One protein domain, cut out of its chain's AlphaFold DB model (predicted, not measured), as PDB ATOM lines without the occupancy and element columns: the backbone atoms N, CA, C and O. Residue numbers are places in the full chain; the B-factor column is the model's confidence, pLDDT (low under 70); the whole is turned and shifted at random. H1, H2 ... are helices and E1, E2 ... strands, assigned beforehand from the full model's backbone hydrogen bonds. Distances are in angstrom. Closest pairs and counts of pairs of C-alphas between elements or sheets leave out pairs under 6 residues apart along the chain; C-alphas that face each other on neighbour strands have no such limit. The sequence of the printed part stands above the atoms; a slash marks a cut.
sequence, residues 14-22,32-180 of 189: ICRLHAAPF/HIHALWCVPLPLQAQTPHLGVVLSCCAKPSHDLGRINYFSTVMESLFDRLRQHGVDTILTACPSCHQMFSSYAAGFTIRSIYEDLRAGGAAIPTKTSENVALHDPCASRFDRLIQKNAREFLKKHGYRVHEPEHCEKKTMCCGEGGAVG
ATOM      1  N   ILE A  14     166.996 154.406 131.139       54.50
ATOM      2  CA  ILE A  14     166.772 155.009 132.433       54.50
ATOM      3  C   ILE A  14     166.848 153.874 133.456       54.50
ATOM      4  O   ILE A  14     166.352 152.783 133.213       54.50
ATOM      5  N   CYS A  15     167.522 154.064 134.577       43.62
ATOM      6  CA  CYS A  15     167.638 153.052 135.625       43.62
ATOM      7  C   CYS A  15     167.047 153.611 136.909       43.62
ATOM      8  O   CYS A  15     167.297 154.764 137.254       43.62
ATOM      9  N   ARG A  16     166.256 152.810 137.619       39.72
ATOM     10  CA  ARG A  16     165.707 153.195 138.918       39.72
ATOM     11  C   ARG A  16     166.581 152.570 140.006       39.72
ATOM     12  O   ARG A  16     166.781 151.360 140.019       39.72
ATOM     13  N   LEU A  17     167.141 153.413 140.868       34.53
ATOM     14  CA  LEU A  17     167.977 153.024 142.003       34.53
ATOM     15  C   LEU A  17     167.115 152.814 143.254       34.53
ATOM     16  O   LEU A  17     166.087 153.474 143.422       34.53
ATOM     17  N   HIS A  18     167.575 151.954 144.164       35.75
ATOM     18  CA  HIS A  18     167.002 151.846 145.510       35.75
ATOM     19  C   HIS A  18     167.386 153.043 146.412       35.75
ATOM     20  O   HIS A  18     166.736 153.265 147.431       35.75
ATOM     21  N   ALA A  19     168.407 153.839 146.046       28.67
ATOM     22  CA  ALA A  19     168.814 155.037 146.786       28.67
ATOM     23  C   ALA A  19     169.546 156.096 145.922       28.67
ATOM     24  O   ALA A  19     170.408 155.764 145.116       28.67
ATOM     25  N   ALA A  20     169.222 157.370 146.206       28.42
ATOM     26  CA  ALA A  20     169.803 158.660 145.770       28.42
ATOM     27  C   ALA A  20     169.670 159.109 144.279       28.42
ATOM     28  O   ALA A  20     169.776 158.293 143.368       28.42
ATOM     29  N   PRO A  21     169.432 160.419 144.010       31.86
ATOM     30  CA  PRO A  21     169.398 160.993 142.659       31.86
ATOM     31  C   PRO A  21     170.807 161.253 142.098       31.86
ATOM     32  O   PRO A  21     171.689 161.726 142.814       31.86
ATOM     33  N   PHE A  22     170.998 161.019 140.797       32.38
ATOM     34  CA  PHE A  22     172.239 161.320 140.074       32.38
ATOM     35  C   PHE A  22     171.927 162.105 138.793       32.38
ATOM     36  O   PHE A  22     171.155 161.639 137.955       32.38
ATOM     37  N   HIS A  32     168.450 163.612 118.051       43.62
ATOM     38  CA  HIS A  32     167.724 162.570 118.827       43.62
ATOM     39  C   HIS A  32     167.921 162.595 120.371       43.62
ATOM     40  O   HIS A  32     167.200 161.921 121.105       43.62
ATOM     41  N   ILE A  33     168.840 163.422 120.875       34.09
ATOM     42  CA  ILE A  33     169.025 163.873 122.263       34.09
ATOM     43  C   ILE A  33     167.756 164.464 122.904       34.09
ATOM     44  O   ILE A  33     167.599 164.375 124.118       34.09
ATOM     45  N   HIS A  34     166.800 165.009 122.142       34.91
ATOM     46  CA  HIS A  34     165.579 165.551 122.757       34.91
ATOM     47  C   HIS A  34     164.724 164.464 123.436       34.91
ATOM     48  O   HIS A  34     164.194 164.690 124.518       34.91
ATOM     49  N   ALA A  35     164.669 163.246 122.881       45.34
ATOM     50  CA  ALA A  35     163.998 162.118 123.536       45.34
ATOM     51  C   ALA A  35     164.698 161.703 124.846       45.34
ATOM     52  O   ALA A  35     164.038 161.284 125.797       45.34
ATOM     53  N   LEU A  36     166.023 161.882 124.917       45.47
ATOM     54  CA  LEU A  36     166.832 161.617 126.110       45.47
ATOM     55  C   LEU A  36     166.596 162.631 127.235       45.47
ATOM     56  O   LEU A  36     166.941 162.328 128.366       45.47
ATOM     57  N   TRP A  37     166.011 163.802 126.965       39.94
ATOM     58  CA  TRP A  37     165.697 164.799 127.999       39.94
ATOM     59  C   TRP A  37     164.193 164.929 128.257       39.94
ATOM     60  O   TRP A  37     163.770 164.993 129.407       39.94
ATOM     61  N   CYS A  38     163.361 164.902 127.213       50.22
ATOM     62  CA  CYS A  38     161.915 165.083 127.346       50.22
ATOM     63  C   CYS A  38     161.223 163.975 128.135       50.22
ATOM     64  O   CYS A  38     160.185 164.239 128.735       50.22
ATOM     65  N   VAL A  39     161.755 162.751 128.119       58.47
ATOM     66  CA  VAL A  39     161.111 161.621 128.797       58.47
ATOM     67  C   VAL A  39     161.643 161.404 130.219       58.47
ATOM     68  O   VAL A  39     160.821 161.229 131.118       58.47
ATOM     69  N   PRO A  40     162.962 161.477 130.495       57.34
ATOM     70  CA  PRO A  40     163.455 161.264 131.855       57.34
ATOM     71  C   PRO A  40     163.052 162.353 132.849       57.34
ATOM     72  O   PRO A  40     162.793 162.022 133.997       57.34
ATOM     73  N   LEU A  41     162.955 163.624 132.444       59.12
ATOM     74  CA  LEU A  41     162.637 164.734 133.358       59.12
ATOM     75  C   LEU A  41     161.243 164.613 134.011       59.12
ATOM     76  O   LEU A  41     161.159 164.677 135.239       59.12
ATOM     77  N   PRO A  42     160.151 164.378 133.255       63.25
ATOM     78  CA  PRO A  42     158.840 164.119 133.852       63.25
ATOM     79  C   PRO A  42     158.807 162.857 134.725       63.25
ATOM     80  O   PRO A  42     158.151 162.851 135.766       63.25
ATOM     81  N   LEU A  43     159.548 161.810 134.341       66.81
ATOM     82  CA  LEU A  43     159.629 160.566 135.109       66.81
ATOM     83  C   LEU A  43     160.442 160.730 136.403       66.81
ATOM     84  O   LEU A  43     160.085 160.138 137.418       66.81
ATOM     85  N   GLN A  44     161.494 161.554 136.401       65.44
ATOM     86  CA  GLN A  44     162.298 161.879 137.587       65.44
ATOM     87  C   GLN A  44     161.474 162.613 138.646       65.44
ATOM     88  O   GLN A  44     161.635 162.343 139.833       65.44
ATOM     89  N   ALA A  45     160.539 163.476 138.235       64.75
ATOM     90  CA  ALA A  45     159.617 164.127 139.167       64.75
ATOM     91  C   ALA A  45     158.735 163.118 139.930       64.75
ATOM     92  O   ALA A  45     158.350 163.370 141.068       64.75
ATOM     93  N   GLN A  46     158.437 161.964 139.323       66.94
ATOM     94  CA  GLN A  46     157.645 160.889 139.934       66.94
ATOM     95  C   GLN A  46     158.518 159.817 140.602       66.94
ATOM     96  O   GLN A  46     158.049 159.073 141.462       66.94
ATOM     97  N   THR A  47     159.791 159.729 140.209       70.31
ATOM     98  CA  THR A  47     160.754 158.740 140.694       70.31
ATOM     99  C   THR A  47     162.072 159.429 141.070       70.31
ATOM    100  O   THR A  47     162.975 159.527 140.240       70.31
ATOM    101  N   PRO A  48     162.235 159.861 142.335       68.00
ATOM    102  CA  PRO A  48     163.408 160.622 142.780       68.00
ATOM    103  C   PRO A  48     164.751 159.886 142.649       68.00
ATOM    104  O   PRO A  48     165.797 160.519 142.620       68.00
ATOM    105  N   HIS A  49     164.747 158.554 142.572       79.06
ATOM    106  CA  HIS A  49     165.953 157.721 142.443       79.06
ATOM    107  C   HIS A  49     166.214 157.269 140.999       79.06
ATOM    108  O   HIS A  49     166.854 156.251 140.749       79.06
ATOM    109  N   LEU A  50     165.653 157.982 140.026       80.75
ATOM    110  CA  LEU A  50     165.767 157.651 138.615       80.75
ATOM    111  C   LEU A  50     167.039 158.267 138.012       80.75
ATOM    112  O   LEU A  50     167.142 159.484 137.856       80.75
ATOM    113  N   GLY A  51     167.997 157.419 137.648       82.81
ATOM    114  CA  GLY A  51     169.228 157.785 136.951       82.81
ATOM    115  C   GLY A  51     169.169 157.495 135.451       82.81
ATOM    116  O   GLY A  51     168.354 156.703 134.980       82.81
ATOM    117  N   VAL A  52     170.060 158.116 134.679       83.69
ATOM    118  CA  VAL A  52     170.214 157.852 133.240       83.69
ATOM    119  C   VAL A  52     171.540 157.146 132.998       83.69
ATOM    120  O   VAL A  52     172.584 157.596 133.463       83.69
ATOM    121  N   VAL A  53     171.498 156.049 132.241       83.94
ATOM    122  CA  VAL A  53     172.678 155.274 131.858       83.94
ATOM    123  C   VAL A  53     172.805 155.282 130.341       83.94
ATOM    124  O   VAL A  53     171.934 154.810 129.608       83.94
ATOM    125  N   LEU A  54     173.925 155.820 129.865       82.56
ATOM    126  CA  LEU A  54     174.280 155.859 128.450       82.56
ATOM    127  C   LEU A  54     175.221 154.692 128.155       82.56
ATOM    128  O   LEU A  54     176.442 154.821 128.169       82.56
ATOM    129  N   SER A  55     174.650 153.505 127.975       83.56
ATOM    130  CA  SER A  55     175.395 152.295 127.624       83.56
ATOM    131  C   SER A  55     174.613 151.469 126.613       83.56
ATOM    132  O   SER A  55     173.394 151.331 126.699       83.56
ATOM    133  N   CYS A  56     175.330 150.917 125.636       85.50
ATOM    134  CA  CYS A  56     174.743 150.106 124.580       85.50
ATOM    135  C   CYS A  56     174.484 148.673 125.060       85.50
ATOM    136  O   CYS A  56     175.331 148.084 125.726       85.50
ATOM    137  N   CYS A  57     173.361 148.079 124.645       88.19
ATOM    138  CA  CYS A  57     173.059 146.658 124.868       88.19
ATOM    139  C   CYS A  57     173.884 145.697 123.993       88.19
ATOM    140  O   CYS A  57     173.640 144.495 123.993       88.19
ATOM    141  N   ALA A  58     174.778 146.230 123.154       91.81
ATOM    142  CA  ALA A  58     175.611 145.482 122.219       91.81
ATOM    143  C   ALA A  58     174.847 144.527 121.269       91.81
ATOM    144  O   ALA A  58     175.462 143.629 120.692       91.81
ATOM    145  N   LYS A  59     173.545 144.763 121.020       90.19
ATOM    146  CA  LYS A  59     172.724 143.953 120.098       90.19
ATOM    147  C   LYS A  59     173.382 143.712 118.731       90.19
ATOM    148  O   LYS A  59     173.413 142.559 118.319       90.19
ATOM    149  N   PRO A  60     173.972 144.712 118.041       90.19
ATOM    150  CA  PRO A  60     174.635 144.443 116.765       90.19
ATOM    151  C   PRO A  60     175.784 143.434 116.881       90.19
ATOM    152  O   PRO A  60     175.981 142.621 115.991       90.19
ATOM    153  N   SER A  61     176.536 143.449 117.989       92.12
ATOM    154  CA  SER A  61     177.613 142.475 118.210       92.12
ATOM    155  C   SER A  61     177.068 141.077 118.498       92.12
ATOM    156  O   SER A  61     177.628 140.105 117.998       92.12
ATOM    157  N   HIS A  62     175.971 140.985 119.252       94.06
ATOM    158  CA  HIS A  62     175.248 139.732 119.469       94.06
ATOM    159  C   HIS A  62     174.745 139.140 118.145       94.06
ATOM    160  O   HIS A  62     175.043 137.992 117.833       94.06
ATOM    161  N   ASP A  63     174.041 139.940 117.342       91.19
ATOM    162  CA  ASP A  63     173.419 139.487 116.094       91.19
ATOM    163  C   ASP A  63     174.467 139.105 115.026       91.19
ATOM    164  O   ASP A  63     174.205 138.255 114.181       91.19
ATOM    165  N   LEU A  64     175.679 139.673 115.097       92.88
ATOM    166  CA  LEU A  64     176.833 139.295 114.268       92.88
ATOM    167  C   LEU A  64     177.622 138.085 114.811       92.88
ATOM    168  O   LEU A  64     178.680 137.758 114.279       92.88
ATOM    169  N   GLY A  65     177.169 137.445 115.892       95.56
ATOM    170  CA  GLY A  65     177.833 136.275 116.472       95.56
ATOM    171  C   GLY A  65     179.124 136.583 117.239       95.56
ATOM    172  O   GLY A  65     179.860 135.666 117.601       95.56
ATOM    173  N   ARG A  66     179.416 137.853 117.555       96.38
ATOM    174  CA  ARG A  66     180.558 138.246 118.403       96.38
ATOM    175  C   ARG A  66     180.234 138.016 119.883       96.38
ATOM    176  O   ARG A  66     180.307 138.943 120.691       96.38
ATOM    177  N   ILE A  67     179.870 136.781 120.231       95.50
ATOM    178  CA  ILE A  67     179.285 136.422 121.529       95.50
ATOM    179  C   ILE A  67     180.220 136.768 122.688       95.50
ATOM    180  O   ILE A  67     179.778 137.415 123.625       95.50
ATOM    181  N   ASN A  68     181.520 136.470 122.589       96.69
ATOM    182  CA  ASN A  68     182.478 136.807 123.652       96.69
ATOM    183  C   ASN A  68     182.511 138.314 123.951       96.69
ATOM    184  O   ASN A  68     182.450 138.722 125.103       96.69
ATOM    185  N   TYR A  69     182.552 139.147 122.905       95.06
ATOM    186  CA  TYR A  69     182.536 140.602 123.066       95.06
ATOM    187  C   TYR A  69     181.208 141.087 123.655       95.06
ATOM    188  O   TYR A  69     181.199 141.928 124.550       95.06
ATOM    189  N   PHE A  70     180.091 140.549 123.162       95.19
ATOM    190  CA  PHE A  70     178.765 140.846 123.691       95.19
ATOM    191  C   PHE A  70     178.674 140.524 125.190       95.19
ATOM    192  O   PHE A  70     178.311 141.408 125.964       95.19
ATOM    193  N   SER A  71     179.068 139.316 125.602       95.00
ATOM    194  CA  SER A  71     179.029 138.888 127.002       95.00
ATOM    195  C   SER A  71     179.880 139.792 127.888       95.00
ATOM    196  O   SER A  71     179.364 140.317 128.868       95.00
ATOM    197  N   THR A  72     181.124 140.094 127.496       96.12
ATOM    198  CA  THR A  72     182.000 140.990 128.273       96.12
ATOM    199  C   THR A  72     181.397 142.386 128.461       96.12
ATOM    200  O   THR A  72     181.449 142.947 129.557       96.12
ATOM    201  N   VAL A  73     180.812 142.970 127.409       92.94
ATOM    202  CA  VAL A  73     180.187 144.302 127.496       92.94
ATOM    203  C   VAL A  73     178.959 144.279 128.408       92.94
ATOM    204  O   VAL A  73     178.772 145.192 129.214       92.94
ATOM    205  N   MET A  74     178.130 143.242 128.291       93.25
ATOM    206  CA  MET A  74     176.903 143.101 129.071       93.25
ATOM    207  C   MET A  74     177.182 142.825 130.548       93.25
ATOM    208  O   MET A  74     176.592 143.478 131.403       93.25
ATOM    209  N   GLU A  75     178.114 141.923 130.851       94.38
ATOM    210  CA  GLU A  75     178.548 141.626 132.219       94.38
ATOM    211  C   GLU A  75     179.102 142.879 132.896       94.38
ATOM    212  O   GLU A  75     178.625 143.261 133.961       94.38
ATOM    213  N   SER A  76     180.000 143.609 132.225       93.88
ATOM    214  CA  SER A  76     180.537 144.868 132.750       93.88
ATOM    215  C   SER A  76     179.448 145.915 133.012       93.88
ATOM    216  O   SER A  76     179.510 146.664 133.991       93.88
ATOM    217  N   LEU A  77     178.427 145.998 132.154       92.44
ATOM    218  CA  LEU A  77     177.284 146.875 132.390       92.44
ATOM    219  C   LEU A  77     176.493 146.434 133.626       92.44
ATOM    220  O   LEU A  77     176.254 147.254 134.511       92.44
ATOM    221  N   PHE A  78     176.109 145.164 133.698       93.62
ATOM    222  CA  PHE A  78     175.307 144.634 134.795       93.62
ATOM    223  C   PHE A  78     176.027 144.697 136.137       93.62
ATOM    224  O   PHE A  78     175.406 145.063 137.130       93.62
ATOM    225  N   ASP A  79     177.329 144.438 136.177       94.00
ATOM    226  CA  ASP A  79     178.113 144.539 137.405       94.00
ATOM    227  C   ASP A  79     178.163 145.969 137.929       94.00
ATOM    228  O   ASP A  79     177.940 146.188 139.118       94.00
ATOM    229  N   ARG A  80     178.340 146.961 137.047       92.44
ATOM    230  CA  ARG A  80     178.244 148.373 137.446       92.44
ATOM    231  C   ARG A  80     176.859 148.704 137.993       92.44
ATOM    232  O   ARG A  80     176.752 149.332 139.039       92.44
ATOM    233  N   LEU A  81     175.791 148.255 137.331       91.88
ATOM    234  CA  LEU A  81     174.424 148.490 137.812       91.88
ATOM    235  C   LEU A  81     174.187 147.856 139.196       91.88
ATOM    236  O   LEU A  81     173.634 148.518 140.073       91.88
ATOM    237  N   ARG A  82     174.671 146.627 139.431       91.38
ATOM    238  CA  ARG A  82     174.594 145.958 140.745       91.38
ATOM    239  C   ARG A  82     175.390 146.697 141.815       91.38
ATOM    240  O   ARG A  82     174.878 146.896 142.912       91.38
ATOM    241  N   GLN A  83     176.610 147.135 141.500       92.06
ATOM    242  CA  GLN A  83     177.458 147.909 142.418       92.06
ATOM    243  C   GLN A  83     176.790 149.216 142.859       92.06
ATOM    244  O   GLN A  83     176.996 149.665 143.981       92.06
ATOM    245  N   HIS A  84     175.957 149.798 141.997       89.00
ATOM    246  CA  HIS A  84     175.174 150.986 142.313       89.00
ATOM    247  C   HIS A  84     173.823 150.685 142.984       89.00
ATOM    248  O   HIS A  84     173.079 151.616 143.270       89.00
ATOM    249  N   GLY A  85     173.486 149.423 143.266       89.38
ATOM    250  CA  GLY A  85     172.214 149.067 143.901       89.38
ATOM    251  C   GLY A  85     170.997 149.307 143.001       89.38
ATOM    252  O   GLY A  85     169.911 149.621 143.492       89.38
ATOM    253  N   VAL A  86     171.172 149.206 141.680       90.19
ATOM    254  CA  VAL A  86     170.060 149.212 140.721       90.19
ATOM    255  C   VAL A  86     169.366 147.855 140.775       90.19
ATOM    256  O   VAL A  86     170.016 146.823 140.639       90.19
ATOM    257  N   ASP A  87     168.043 147.859 140.910       90.25
ATOM    258  CA  ASP A  87     167.215 146.653 140.811       90.25
ATOM    259  C   ASP A  87     166.363 146.621 139.535       90.25
ATOM    260  O   ASP A  87     165.983 145.549 139.066       90.25
ATOM    261  N   THR A  88     166.087 147.792 138.953       90.88
ATOM    262  CA  THR A  88     165.105 147.972 137.888       90.88
ATOM    263  C   THR A  88     165.698 148.793 136.756       90.88
ATOM    264  O   THR A  88     166.146 149.931 136.939       90.88
ATOM    265  N   ILE A  89     165.641 148.237 135.549       91.69
ATOM    266  CA  ILE A  89     166.110 148.878 134.323       91.69
ATOM    267  C   ILE A  89     164.891 149.258 133.480       91.69
ATOM    268  O   ILE A  89     164.118 148.400 133.051       91.69
ATOM    269  N   LEU A  90     164.734 150.556 133.228       89.44
ATOM    270  CA  LEU A  90     163.688 151.134 132.394       89.44
ATOM    271  C   LEU A  90     164.214 151.415 130.987       89.44
ATOM    272  O   LEU A  90     165.034 152.307 130.746       89.44
ATOM    273  N   THR A  91     163.718 150.660 130.014       90.06
ATOM    274  CA  THR A  91     164.223 150.722 128.648       90.06
ATOM    275  C   THR A  91     163.356 151.582 127.729       90.06
ATOM    276  O   THR A  91     162.167 151.301 127.583       90.06
ATOM    277  N   ALA A  92     163.942 152.576 127.053       85.38
ATOM    278  CA  ALA A  92     163.258 153.391 126.043       85.38
ATOM    279  C   ALA A  92     163.353 152.809 124.621       85.38
ATOM    280  O   ALA A  92     162.383 152.808 123.872       85.38
ATOM    281  N   CYS A  93     164.521 152.290 124.242       86.19
ATOM    282  CA  CYS A  93     164.727 151.600 122.967       86.19
ATOM    283  C   CYS A  93     164.239 150.128 123.018       86.19
ATOM    284  O   CYS A  93     164.702 149.360 123.873       86.19
ATOM    285  N   PRO A  94     163.384 149.706 122.064       88.12
ATOM    286  CA  PRO A  94     162.841 148.347 121.972       88.12
ATOM    287  C   PRO A  94     163.905 147.251 121.872       88.12
ATOM    288  O   PRO A  94     163.782 146.205 122.501       88.12
ATOM    289  N   SER A  95     164.988 147.496 121.129       89.56
ATOM    290  CA  SER A  95     166.087 146.533 120.995       89.56
ATOM    291  C   SER A  95     166.751 146.230 122.330       89.56
ATOM    292  O   SER A  95     167.145 145.102 122.591       89.56
ATOM    293  N   CYS A  96     166.875 147.232 123.192       91.25
ATOM    294  CA  CYS A  96     167.525 147.039 124.480       91.25
ATOM    295  C   CYS A  96     166.568 146.454 125.505       91.25
ATOM    296  O   CYS A  96     167.018 145.671 126.331       91.25
ATOM    297  N   HIS A  97     165.265 146.745 125.397       92.56
ATOM    298  CA  HIS A  97     164.247 145.974 126.106       92.56
ATOM    299  C   HIS A  97     164.395 144.482 125.791       92.56
ATOM    300  O   HIS A  97     164.586 143.685 126.697       92.56
ATOM    301  N   GLN A  98     164.429 144.114 124.507       92.12
ATOM    302  CA  GLN A  98     164.598 142.724 124.078       92.12
ATOM    303  C   GLN A  98     165.877 142.084 124.647       92.12
ATOM    304  O   GLN A  98     165.820 140.988 125.211       92.12
ATOM    305  N   MET A  99     167.027 142.754 124.512       93.56
ATOM    306  CA  MET A  99     168.301 142.214 124.998       93.56
ATOM    307  C   MET A  99     168.323 142.093 126.522       93.56
ATOM    308  O   MET A  99     168.694 141.051 127.048       93.56
ATOM    309  N   PHE A 100     167.915 143.126 127.255       94.31
ATOM    310  CA  PHE A 100     167.959 143.083 128.716       94.31
ATOM    311  C   PHE A 100     166.933 142.108 129.283       94.31
ATOM    312  O   PHE A 100     167.289 141.335 130.164       94.31
ATOM    313  N   SER A 101     165.727 142.023 128.720       93.44
ATOM    314  CA  SER A 101     164.746 141.007 129.120       93.44
ATOM    315  C   SER A 101     165.256 139.574 128.917       93.44
ATOM    316  O   SER A 101     164.824 138.672 129.626       93.44
ATOM    317  N   SER A 102     166.190 139.358 127.984       94.12
ATOM    318  CA  SER A 102     166.770 138.033 127.717       94.12
ATOM    319  C   SER A 102     168.013 137.725 128.561       94.12
ATOM    320  O   SER A 102     168.253 136.568 128.888       94.12
ATOM    321  N   TYR A 103     168.818 138.741 128.896       94.81
ATOM    322  CA  TYR A 103     170.173 138.543 129.435       94.81
ATOM    323  C   TYR A 103     170.427 139.180 130.810       94.81
ATOM    324  O   TYR A 103     171.388 138.812 131.482       94.81
ATOM    325  N   ALA A 104     169.596 140.122 131.262       91.56
ATOM    326  CA  ALA A 104     169.790 140.849 132.520       91.56
ATOM    327  C   ALA A 104     169.229 140.081 133.727       91.56
ATOM    328  O   ALA A 104     168.369 140.576 134.459       91.56
ATOM    329  N   ALA A 105     169.707 138.855 133.943       89.12
ATOM    330  CA  ALA A 105     169.272 138.042 135.073       89.12
ATOM    331  C   ALA A 105     169.517 138.771 136.411       89.12
ATOM    332  O   ALA A 105     170.613 139.283 136.678       89.12
ATOM    333  N   GLY A 106     168.477 138.807 137.248       88.88
ATOM    334  CA  GLY A 106     168.487 139.486 138.546       88.88
ATOM    335  C   GLY A 106     168.032 140.949 138.522       88.88
ATOM    336  O   GLY A 106     167.951 141.548 139.588       88.88
ATOM    337  N   PHE A 107     167.700 141.512 137.355       92.88
ATOM    338  CA  PHE A 107     167.081 142.834 137.248       92.88
ATOM    339  C   PHE A 107     165.606 142.732 136.859       92.88
ATOM    340  O   PHE A 107     165.205 141.877 136.070       92.88
ATOM    341  N   THR A 108     164.803 143.670 137.353       93.94
ATOM    342  CA  THR A 108     163.451 143.912 136.848       93.94
ATOM    343  C   THR A 108     163.547 144.766 135.589       93.94
ATOM    344  O   THR A 108     163.987 145.913 135.641       93.94
ATOM    345  N   ILE A 109     163.142 144.227 134.440       92.81
ATOM    346  CA  ILE A 109     163.185 144.952 133.165       92.81
ATOM    347  C   ILE A 109     161.797 145.475 132.835       92.81
ATOM    348  O   ILE A 109     160.833 144.716 132.799       92.81
ATOM    349  N   ARG A 110     161.698 146.779 132.588       90.94
ATOM    350  CA  ARG A 110     160.437 147.446 132.254       90.94
ATOM    351  C   ARG A 110     160.615 148.351 131.056       90.94
ATOM    352  O   ARG A 110     161.667 148.956 130.867       90.94
ATOM    353  N   SER A 111     159.584 148.460 130.233       89.50
ATOM    354  CA  SER A 111     159.587 149.418 129.134       89.50
ATOM    355  C   SER A 111     159.111 150.788 129.603       89.50
ATOM    356  O   SER A 111     158.161 150.894 130.378       89.50
ATOM    357  N   ILE A 112     159.695 151.857 129.061       86.81
ATOM    358  CA  ILE A 112     159.232 153.223 129.335       86.81
ATOM    359  C   ILE A 112     157.766 153.427 128.936       86.81
ATOM    360  O   ILE A 112     157.064 154.228 129.545       86.81
ATOM    361  N   TYR A 113     157.273 152.672 127.948       85.69
ATOM    362  CA  TYR A 113     155.885 152.755 127.502       85.69
ATOM    363  C   TYR A 113     154.895 152.318 128.589       85.69
ATOM    364  O   TYR A 113     153.780 152.836 128.628       85.69
ATOM    365  N   GLU A 114     155.286 151.419 129.498       87.00
ATOM    366  CA  GLU A 114     154.456 151.058 130.653       87.00
ATOM    367  C   GLU A 114     154.252 152.250 131.591       87.00
ATOM    368  O   GLU A 114     153.124 152.525 132.004       87.00
ATOM    369  N   ASP A 115     155.334 152.969 131.900       82.56
ATOM    370  CA  ASP A 115     155.300 154.133 132.785       82.56
ATOM    371  C   ASP A 115     154.590 155.313 132.121       82.56
ATOM    372  O   ASP A 115     153.740 155.962 132.732       82.56
ATOM    373  N   LEU A 116     154.860 155.551 130.837       79.69
ATOM    374  CA  LEU A 116     154.172 156.574 130.053       79.69
ATOM    375  C   LEU A 116     152.656 156.356 130.065       79.69
ATOM    376  O   LEU A 116     151.895 157.277 130.368       79.69
ATOM    377  N   ARG A 117     152.204 155.121 129.828       80.94
ATOM    378  CA  ARG A 117     150.785 154.746 129.904       80.94
ATOM    379  C   ARG A 117     150.187 155.009 131.291       80.94
ATOM    380  O   ARG A 117     149.076 155.541 131.391       80.94
ATOM    381  N   ALA A 118     150.923 154.686 132.356       79.62
ATOM    382  CA  ALA A 118     150.490 154.911 133.736       79.62
ATOM    383  C   ALA A 118     150.309 156.406 134.083       79.62
ATOM    384  O   ALA A 118     149.549 156.729 134.992       79.62
ATOM    385  N   GLY A 119     150.891 157.325 133.305       70.56
ATOM    386  CA  GLY A 119     150.860 158.773 133.560       70.56
ATOM    387  C   GLY A 119     152.229 159.366 133.906       70.56
ATOM    388  O   GLY A 119     152.298 160.483 134.412       70.56
ATOM    389  N   GLY A 120     153.312 158.639 133.614       60.16
ATOM    390  CA  GLY A 120     154.698 159.004 133.918       60.16
ATOM    391  C   GLY A 120     155.222 160.275 133.241       60.16
ATOM    392  O   GLY A 120     156.267 160.785 133.630       60.16
ATOM    393  N   ALA A 121     154.514 160.812 132.244       62.97
ATOM    394  CA  ALA A 121     154.868 162.078 131.613       62.97
ATOM    395  C   ALA A 121     153.623 162.905 131.287       62.97
ATOM    396  O   ALA A 121     152.708 162.421 130.623       62.97
ATOM    397  N   ALA A 122     153.621 164.168 131.715       59.06
ATOM    398  CA  ALA A 122     152.675 165.164 131.233       59.06
ATOM    399  C   ALA A 122     153.159 165.660 129.864       59.06
ATOM    400  O   ALA A 122     153.965 166.586 129.779       59.06
ATOM    401  N   ILE A 123     152.718 165.012 128.785       62.41
ATOM    402  CA  ILE A 123     152.891 165.569 127.440       62.41
ATOM    403  C   ILE A 123     151.747 166.563 127.203       62.41
ATOM    404  O   ILE A 123     150.616 166.260 127.591       62.41
ATOM    405  N   PRO A 124     152.000 167.736 126.582       60.12
ATOM    406  CA  PRO A 124     150.931 168.638 126.179       60.12
ATOM    407  C   PRO A 124     149.873 167.862 125.400       60.12
ATOM    408  O   PRO A 124     150.168 167.279 124.355       60.12
ATOM    409  N   THR A 125     148.647 167.824 125.917       59.84
ATOM    410  CA  THR A 125     147.516 167.221 125.214       59.84
ATOM    411  C   THR A 125     147.278 168.014 123.942       59.84
ATOM    412  O   THR A 125     146.762 169.131 123.982       59.84
ATOM    413  N   LYS A 126     147.669 167.440 122.806       61.16
ATOM    414  CA  LYS A 126     147.253 167.932 121.503       61.16
ATOM    415  C   LYS A 126     145.952 167.245 121.137       61.16
ATOM    416  O   LYS A 126     145.903 166.048 120.876       61.16
ATOM    417  N   THR A 127     144.877 168.014 121.137       62.56
ATOM    418  CA  THR A 127     143.561 167.517 120.759       62.56
ATOM    419  C   THR A 127     143.501 167.297 119.247       62.56
ATOM    420  O   THR A 127     143.787 168.212 118.478       62.56
ATOM    421  N   SER A 128     143.056 166.111 118.819       63.88
ATOM    422  CA  SER A 128     142.584 165.786 117.457       63.88
ATOM    423  C   SER A 128     143.602 165.671 116.307       63.88
ATOM    424  O   SER A 128     143.181 165.522 115.161       63.88
ATOM    425  N   GLU A 129     144.912 165.630 116.574       75.62
ATOM    426  CA  GLU A 129     145.894 165.253 115.542       75.62
ATOM    427  C   GLU A 129     145.815 163.736 115.244       75.62
ATOM    428  O   GLU A 129     145.845 162.897 116.154       75.62
ATOM    429  N   ASN A 130     145.702 163.384 113.958       84.19
ATOM    430  CA  ASN A 130     145.837 162.004 113.487       84.19
ATOM    431  C   ASN A 130     147.327 161.653 113.403       84.19
ATOM    432  O   ASN A 130     148.096 162.384 112.781       84.19
ATOM    433  N   VAL A 131     147.725 160.526 113.991       88.12
ATOM    434  CA  VAL A 131     149.112 160.040 113.969       88.12
ATOM    435  C   VAL A 131     149.153 158.605 113.468       88.12
ATOM    436  O   VAL A 131     148.348 157.779 113.893       88.12
ATOM    437  N   ALA A 132     150.096 158.296 112.581       88.69
ATOM    438  CA  ALA A 132     150.404 156.917 112.226       88.69
ATOM    439  C   ALA A 132     151.411 156.354 113.234       88.69
ATOM    440  O   ALA A 132     152.446 156.973 113.489       88.69
ATOM    441  N   LEU A 133     151.107 155.197 113.819       89.31
ATOM    442  CA  LEU A 133     152.027 154.509 114.722       89.31
ATOM    443  C   LEU A 133     152.777 153.414 113.962       89.31
ATOM    444  O   LEU A 133     152.163 152.504 113.412       89.31
ATOM    445  N   HIS A 134     154.104 153.488 113.972       89.88
ATOM    446  CA  HIS A 134     154.971 152.425 113.478       89.88
ATOM    447  C   HIS A 134     155.475 151.576 114.650       89.88
ATOM    448  O   HIS A 134     156.134 152.095 115.554       89.88
ATOM    449  N   ASP A 135     155.188 150.273 114.633       90.88
ATOM    450  CA  ASP A 135     155.694 149.348 115.647       90.88
ATOM    451  C   ASP A 135     157.139 148.934 115.332       90.88
ATOM    452  O   ASP A 135     157.396 148.384 114.259       90.88
ATOM    453  N   PRO A 136     158.094 149.107 116.257       89.31
ATOM    454  CA  PRO A 136     159.473 148.696 116.024       89.31
ATOM    455  C   PRO A 136     159.600 147.183 115.821       89.31
ATOM    456  O   PRO A 136     159.023 146.389 116.569       89.31
ATOM    457  N   CYS A 137     160.436 146.764 114.867       88.94
ATOM    458  CA  CYS A 137     160.643 145.347 114.556       88.94
ATOM    459  C   CYS A 137     161.158 144.527 115.756       88.94
ATOM    460  O   CYS A 137     160.763 143.373 115.923       88.94
ATOM    461  N   ALA A 138     161.969 145.125 116.635       88.75
ATOM    462  CA  ALA A 138     162.470 144.475 117.849       88.75
ATOM    463  C   ALA A 138     161.371 144.184 118.892       88.75
ATOM    464  O   ALA A 138     161.528 143.280 119.706       88.75
ATOM    465  N   SER A 139     160.242 144.898 118.839       90.81
ATOM    466  CA  SER A 139     159.047 144.660 119.662       90.81
ATOM    467  C   SER A 139     157.879 144.090 118.847       90.81
ATOM    468  O   SER A 139     156.736 144.151 119.290       90.81
ATOM    469  N   ARG A 140     158.126 143.520 117.654       92.62
ATOM    470  CA  ARG A 140     157.083 142.971 116.756       92.62
ATOM    471  C   ARG A 140     156.161 141.961 117.444       92.62
ATOM    472  O   ARG A 140     154.974 141.893 117.131       92.62
ATOM    473  N   PHE A 141     156.703 141.172 118.365       92.75
ATOM    474  CA  PHE A 141     155.954 140.146 119.094       92.75
ATOM    475  C   PHE A 141     155.658 140.531 120.548       92.75
ATOM    476  O   PHE A 141     155.045 139.751 121.274       92.75
ATOM    477  N   ASP A 142     156.032 141.743 120.959       92.25
ATOM    478  CA  ASP A 142     155.742 142.267 122.287       92.25
ATOM    479  C   ASP A 142     154.421 143.046 122.270       92.25
ATOM    480  O   ASP A 142     154.368 144.260 122.049       92.25
ATOM    481  N   ARG A 143     153.324 142.320 122.503       92.62
ATOM    482  CA  ARG A 143     151.977 142.905 122.542       92.62
ATOM    483  C   ARG A 143     151.811 143.931 123.658       92.62
ATOM    484  O   ARG A 143     150.968 144.817 123.536       92.62
ATOM    485  N   LEU A 144     152.565 143.805 124.750       91.38
ATOM    486  CA  LEU A 144     152.431 144.702 125.887       91.38
ATOM    487  C   LEU A 144     152.997 146.078 125.533       91.38
ATOM    488  O   LEU A 144     152.295 147.074 125.696       91.38
ATOM    489  N   ILE A 145     154.203 146.137 124.962       90.75
ATOM    490  CA  ILE A 145     154.792 147.391 124.467       90.75
ATOM    491  C   ILE A 145     153.890 148.042 123.411       90.75
ATOM    492  O   ILE A 145     153.572 149.228 123.519       90.75
ATOM    493  N   GLN A 146     153.426 147.257 122.435       92.50
ATOM    494  CA  GLN A 146     152.536 147.719 121.364       92.50
ATOM    495  C   GLN A 146     151.243 148.337 121.909       92.50
ATOM    496  O   GLN A 146     150.832 149.423 121.485       92.50
ATOM    497  N   LYS A 147     150.606 147.665 122.872       93.50
ATOM    498  CA  LYS A 147     149.392 148.144 123.535       93.50
ATOM    499  C   LYS A 147     149.660 149.413 124.339       93.50
ATOM    500  O   LYS A 147     148.900 150.374 124.235       93.50
ATOM    501  N   ASN A 148     150.745 149.434 125.110       91.81
ATOM    502  CA  ASN A 148     151.084 150.555 125.979       91.81
ATOM    503  C   ASN A 148     151.321 151.846 125.185       91.81
ATOM    504  O   ASN A 148     150.812 152.895 125.574       91.81
ATOM    505  N   ALA A 149     152.019 151.765 124.047       90.00
ATOM    506  CA  ALA A 149     152.235 152.909 123.161       90.00
ATOM    507  C   ALA A 149     150.912 153.473 122.603       90.00
ATOM    508  O   ALA A 149     150.692 154.686 122.612       90.00
ATOM    509  N   ARG A 150     149.991 152.600 122.179       91.38
ATOM    510  CA  ARG A 150     148.668 152.994 121.666       91.38
ATOM    511  C   ARG A 150     147.792 153.631 122.738       91.38
ATOM    512  O   ARG A 150     147.183 154.670 122.495       91.38
ATOM    513  N   GLU A 151     147.711 153.011 123.914       91.19
ATOM    514  CA  GLU A 151     146.937 153.541 125.043       91.19
ATOM    515  C   GLU A 151     147.477 154.895 125.498       91.19
ATOM    516  O   GLU A 151     146.697 155.810 125.758       91.19
ATOM    517  N   PHE A 152     148.802 155.042 125.527       87.38
ATOM    518  CA  PHE A 152     149.450 156.308 125.824       87.38
ATOM    519  C   PHE A 152     149.013 157.417 124.857       87.38
ATOM    520  O   PHE A 152     148.545 158.460 125.312       87.38
ATOM    521  N   LEU A 153     149.085 157.185 123.542       87.12
ATOM    522  CA  LEU A 153     148.664 158.167 122.535       87.12
ATOM    523  C   LEU A 153     147.171 158.515 122.656       87.12
ATOM    524  O   LEU A 153     146.811 159.692 122.692       87.12
ATOM    525  N   LYS A 154     146.302 157.507 122.799       87.56
ATOM    526  CA  LYS A 154     144.851 157.711 122.966       87.56
ATOM    527  C   LYS A 154     144.523 158.547 124.205       87.56
ATOM    528  O   LYS A 154     143.713 159.465 124.122       87.56
ATOM    529  N   LYS A 155     145.182 158.274 125.339       86.19
ATOM    530  CA  LYS A 155     145.007 159.024 126.596       86.19
ATOM    531  C   LYS A 155     145.378 160.504 126.456       86.19
ATOM    532  O   LYS A 155     144.802 161.332 127.152       86.19
ATOM    533  N   HIS A 156     146.287 160.840 125.542       83.00
ATOM    534  CA  HIS A 156     146.721 162.216 125.283       83.00
ATOM    535  C   HIS A 156     145.937 162.918 124.160       83.00
ATOM    536  O   HIS A 156     146.300 164.023 123.764       83.00
ATOM    537  N   GLY A 157     144.843 162.315 123.675       85.62
ATOM    538  CA  GLY A 157     143.930 162.942 122.713       85.62
ATOM    539  C   GLY A 157     144.293 162.737 121.239       85.62
ATOM    540  O   GLY A 157     143.644 163.334 120.373       85.62
ATOM    541  N   TYR A 158     145.278 161.882 120.947       86.38
ATOM    542  CA  TYR A 158     145.655 161.526 119.580       86.38
ATOM    543  C   TYR A 158     144.728 160.462 118.992       86.38
ATOM    544  O   TYR A 158     144.325 159.505 119.662       86.38
ATOM    545  N   ARG A 159     144.446 160.586 117.693       87.69
ATOM    546  CA  ARG A 159     143.787 159.538 116.908       87.69
ATOM    547  C   ARG A 159     144.854 158.703 116.213       87.69
ATOM    548  O   ARG A 159     145.514 159.174 115.292       87.69
ATOM    549  N   VAL A 160     145.037 157.471 116.678       89.44
ATOM    550  CA  VAL A 160     146.022 156.548 116.101       89.44
ATOM    551  C   VAL A 160     145.436 155.905 114.846       89.44
ATOM    552  O   VAL A 160     144.451 155.174 114.929       89.44
ATOM    553  N   HIS A 161     146.043 156.190 113.698       89.19
ATOM    554  CA  HIS A 161     145.813 155.495 112.441       89.19
ATOM    555  C   HIS A 161     146.774 154.305 112.354       89.19
ATOM    556  O   HIS A 161     147.994 154.483 112.351       89.19
ATOM    557  N   GLU A 162     146.229 153.095 112.287       91.69
ATOM    558  CA  GLU A 162     147.029 151.882 112.120       91.69
ATOM    559  C   GLU A 162     147.399 151.723 110.635       91.69
ATOM    560  O   GLU A 162     146.498 151.642 109.796       91.69
ATOM    561  N   PRO A 163     148.694 151.704 110.273       87.81
ATOM    562  CA  PRO A 163     149.102 151.386 108.909       87.81
ATOM    563  C   PRO A 163     148.776 149.922 108.569       87.81
ATOM    564  O   PRO A 163     148.611 149.090 109.458       87.81
ATOM    565  N   GLU A 164     148.749 149.583 107.276       90.75
ATOM    566  CA  GLU A 164     148.538 148.203 106.797       90.75
ATOM    567  C   GLU A 164     149.504 147.198 107.456       90.75
ATOM    568  O   GLU A 164     149.133 146.076 107.821       90.75
ATOM    569  N   HIS A 165     150.744 147.642 107.659       91.06
ATOM    570  CA  HIS A 165     151.830 146.887 108.263       91.06
ATOM    571  C   HIS A 165     152.047 147.321 109.719       91.06
ATOM    572  O   HIS A 165     152.983 148.059 110.023       91.06
ATOM    573  N   CYS A 166     151.188 146.858 110.626       90.94
ATOM    574  CA  CYS A 166     151.299 147.103 112.066       90.94
ATOM    575  C   CYS A 166     151.410 145.801 112.881       90.94
ATOM    576  O   CYS A 166     151.254 144.689 112.362       90.94
ATOM    577  N   GLU A 167     151.712 145.930 114.172       90.69
ATOM    578  CA  GLU A 167     151.841 144.837 115.139       90.69
ATOM    579  C   GLU A 167     152.769 143.716 114.627       90.69
ATOM    580  O   GLU A 167     153.900 143.951 114.195       90.69
ATOM    581  N   LYS A 168     152.282 142.468 114.608       93.62
ATOM    582  CA  LYS A 168     153.008 141.299 114.095       93.62
ATOM    583  C   LYS A 168     153.379 141.403 112.609       93.62
ATOM    584  O   LYS A 168     154.248 140.657 112.165       93.62
ATOM    585  N   LYS A 169     152.713 142.281 111.849       93.44
ATOM    586  CA  LYS A 169     152.962 142.530 110.421       93.44
ATOM    587  C   LYS A 169     153.903 143.714 110.180       93.44
ATOM    588  O   LYS A 169     154.156 144.034 109.024       93.44
ATOM    589  N   THR A 170     154.407 144.364 111.235       92.25
ATOM    590  CA  THR A 170     155.258 145.549 111.084       92.25
ATOM    591  C   THR A 170     156.489 145.266 110.227       92.25
ATOM    592  O   THR A 170     157.148 144.225 110.382       92.25
ATOM    593  N   MET A 171     156.812 146.195 109.334       89.12
ATOM    594  CA  MET A 171     157.992 146.130 108.473       89.12
ATOM    595  C   MET A 171     159.213 146.766 109.143       89.12
ATOM    596  O   MET A 171     159.113 147.435 110.167       89.12
ATOM    597  N   CYS A 172     160.399 146.495 108.602       86.38
ATOM    598  CA  CYS A 172     161.616 147.166 109.050       86.38
ATOM    599  C   CYS A 172     161.615 148.610 108.534       86.38
ATOM    600  O   CYS A 172     161.363 148.814 107.355       86.38
ATOM    601  N   CYS A 173     161.951 149.581 109.383       84.12
ATOM    602  CA  CYS A 173     162.114 150.984 108.983       84.12
ATOM    603  C   CYS A 173     163.495 151.317 108.377       84.12
ATOM    604  O   CYS A 173     163.780 152.474 108.105       84.12
ATOM    605  N   GLY A 174     164.409 150.345 108.269       84.69
ATOM    606  CA  GLY A 174     165.754 150.560 107.705       84.69
ATOM    607  C   GLY A 174     166.756 151.295 108.616       84.69
ATOM    608  O   GLY A 174     167.922 151.471 108.247       84.69
ATOM    609  N   GLU A 175     166.358 151.701 109.826       81.88
ATOM    610  CA  GLU A 175     167.260 152.378 110.774       81.88
ATOM    611  C   GLU A 175     168.166 151.417 111.561       81.88
ATOM    612  O   GLU A 175     169.261 151.782 111.988       81.88
ATOM    613  N   GLY A 176     167.728 150.172 111.755       81.12
ATOM    614  CA  GLY A 176     168.479 149.152 112.488       81.12
ATOM    615  C   GLY A 176     169.562 148.453 111.656       81.12
ATOM    616  O   GLY A 176     169.626 148.580 110.437       81.12
ATOM    617  N   GLY A 177     170.417 147.675 112.329       82.00
ATOM    618  CA  GLY A 177     171.311 146.704 111.676       82.00
ATOM    619  C   GLY A 177     172.368 147.286 110.732       82.00
ATOM    620  O   GLY A 177     172.917 146.546 109.928       82.00
ATOM    621  N   ALA A 178     172.638 148.593 110.811       82.31
ATOM    622  CA  ALA A 178     173.519 149.317 109.891       82.31
ATOM    623  C   ALA A 178     173.085 149.269 108.409       82.31
ATOM    624  O   ALA A 178     173.893 149.572 107.535       82.31
ATOM    625  N   VAL A 179     171.812 148.960 108.122       83.88
ATOM    626  CA  VAL A 179     171.297 148.837 106.745       83.88
ATOM    627  C   VAL A 179     171.549 150.112 105.943       83.88
ATOM    628  O   VAL A 179     172.115 150.034 104.861       83.88
ATOM    629  N   GLY A 180     171.269 151.289 106.513       80.62
ATOM    630  CA  GLY A 180     171.503 152.570 105.836       80.62
ATOM    631  C   GLY A 180     172.969 152.905 105.512       80.62
ATOM    632  O   GLY A 180     173.211 153.839 104.756       80.62
TER     633      GLY A 180
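Overview. This is residues 14 to 22 and 32 to 180 of the 189 residues of an uncharacterized protein of Desulfofustis sp (UniProt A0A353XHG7). A strongly twisted sheet of four strands has H4 and H5 over one face and H2 over the other, and H6 leads from the sheet's edge strand E4 to a second, smaller part, where H7 packs on H6 and on the short strand pair E5 and E6. Residues 162 to 180, with no named element, then run from E6 to the end of the printed part. The printed part has 158 residues, with seven named helices and six named strands in the order E1 H1 H2 E2 H3 H4 E3 H5 E4 H6 E5 H7 E6. The class is mixed, helices and strands; the large sheet, E2 E1 E3 E4, is mixed, and E5 and E6 are parallel. The whole is compact, with a radius of gyration of the C-alphas of 16.6 A and spans of 46 by 38 by 25 A.

Arrangement. The sheet runs E2, residues 50 to 53, E1, residues 14 to 17, E3, residues 86 to 91, and E4, residues 108 to 111. E2 and E1 are antiparallel, with N 15 and O 51 at 2.8 A; E1 and E3 are antiparallel, with N 16 and O 88 at 3.0 A; E3 and E4 are parallel, with N 91 and O 110 at 2.8 A. H5, residues 94 to 103, is over E3 and E4 at a height over the sheet of 8.7 A; its closest C-alphas to E4 are those of Ser 101 and Ile 109, 5.9 A apart. E3, H5 and E4 make a strand-helix-strand unit, two parallel neighbour strands with a helix between, with a right-handed crossover. H4, residues 67 to 83, is on the same face at a height of 13.2 A. H3, residues 59 to 63, touches H4, closest at the C-alphas of His 62 and Phe 70, 5.6 A. E2, H3, H4 and E3 make a split unit, with E1 between its strands, also right-handed. H2, residues 40 to 46, is on the opposite face, over E2. H1, residues 33 to 38, meets H2 only through their link. H6, residues 112 to 118, only grazes the sheet and touches H7, residues 143 to 155, at a steep tilt of 50 degrees, the same way; the C-alphas of Arg 117 and Phe 152 are closest, 4.6 A. E5, residues 130 to 132, and E6, residues 159 to 161, are parallel, with N 131 and O 159 at 2.9 A; with H7 they make another right-handed strand-helix-strand unit. Every O i to N i+4 pair is within hydrogen-bond range in H1, H3, H4, H5, H6 and H7; in H2, 2 of 3 are.

Along the chain. E1 begins at C-alpha 14, (166.772, 155.009, 132.433). H4 is 23.9 A long, H7 18.0 A, H5 14.3 A and E3 13.5 A. E6 ends at C-alpha 161, (145.813, 155.495, 112.441).

Size, cuts and confidence. The C-alphas of Asn 68 and Ser 128 are the two farthest apart, 49.7 A. Residues 23 to 31 are not printed, and C-alphas 22 and 32 are 21.8 A apart across the cut. The link H6 to E5 is long, 11 residues. Mean pLDDT of the printed part is 80.9; residues 14 to 22, 32 to 46, 48 and 120 to 128 are under 70.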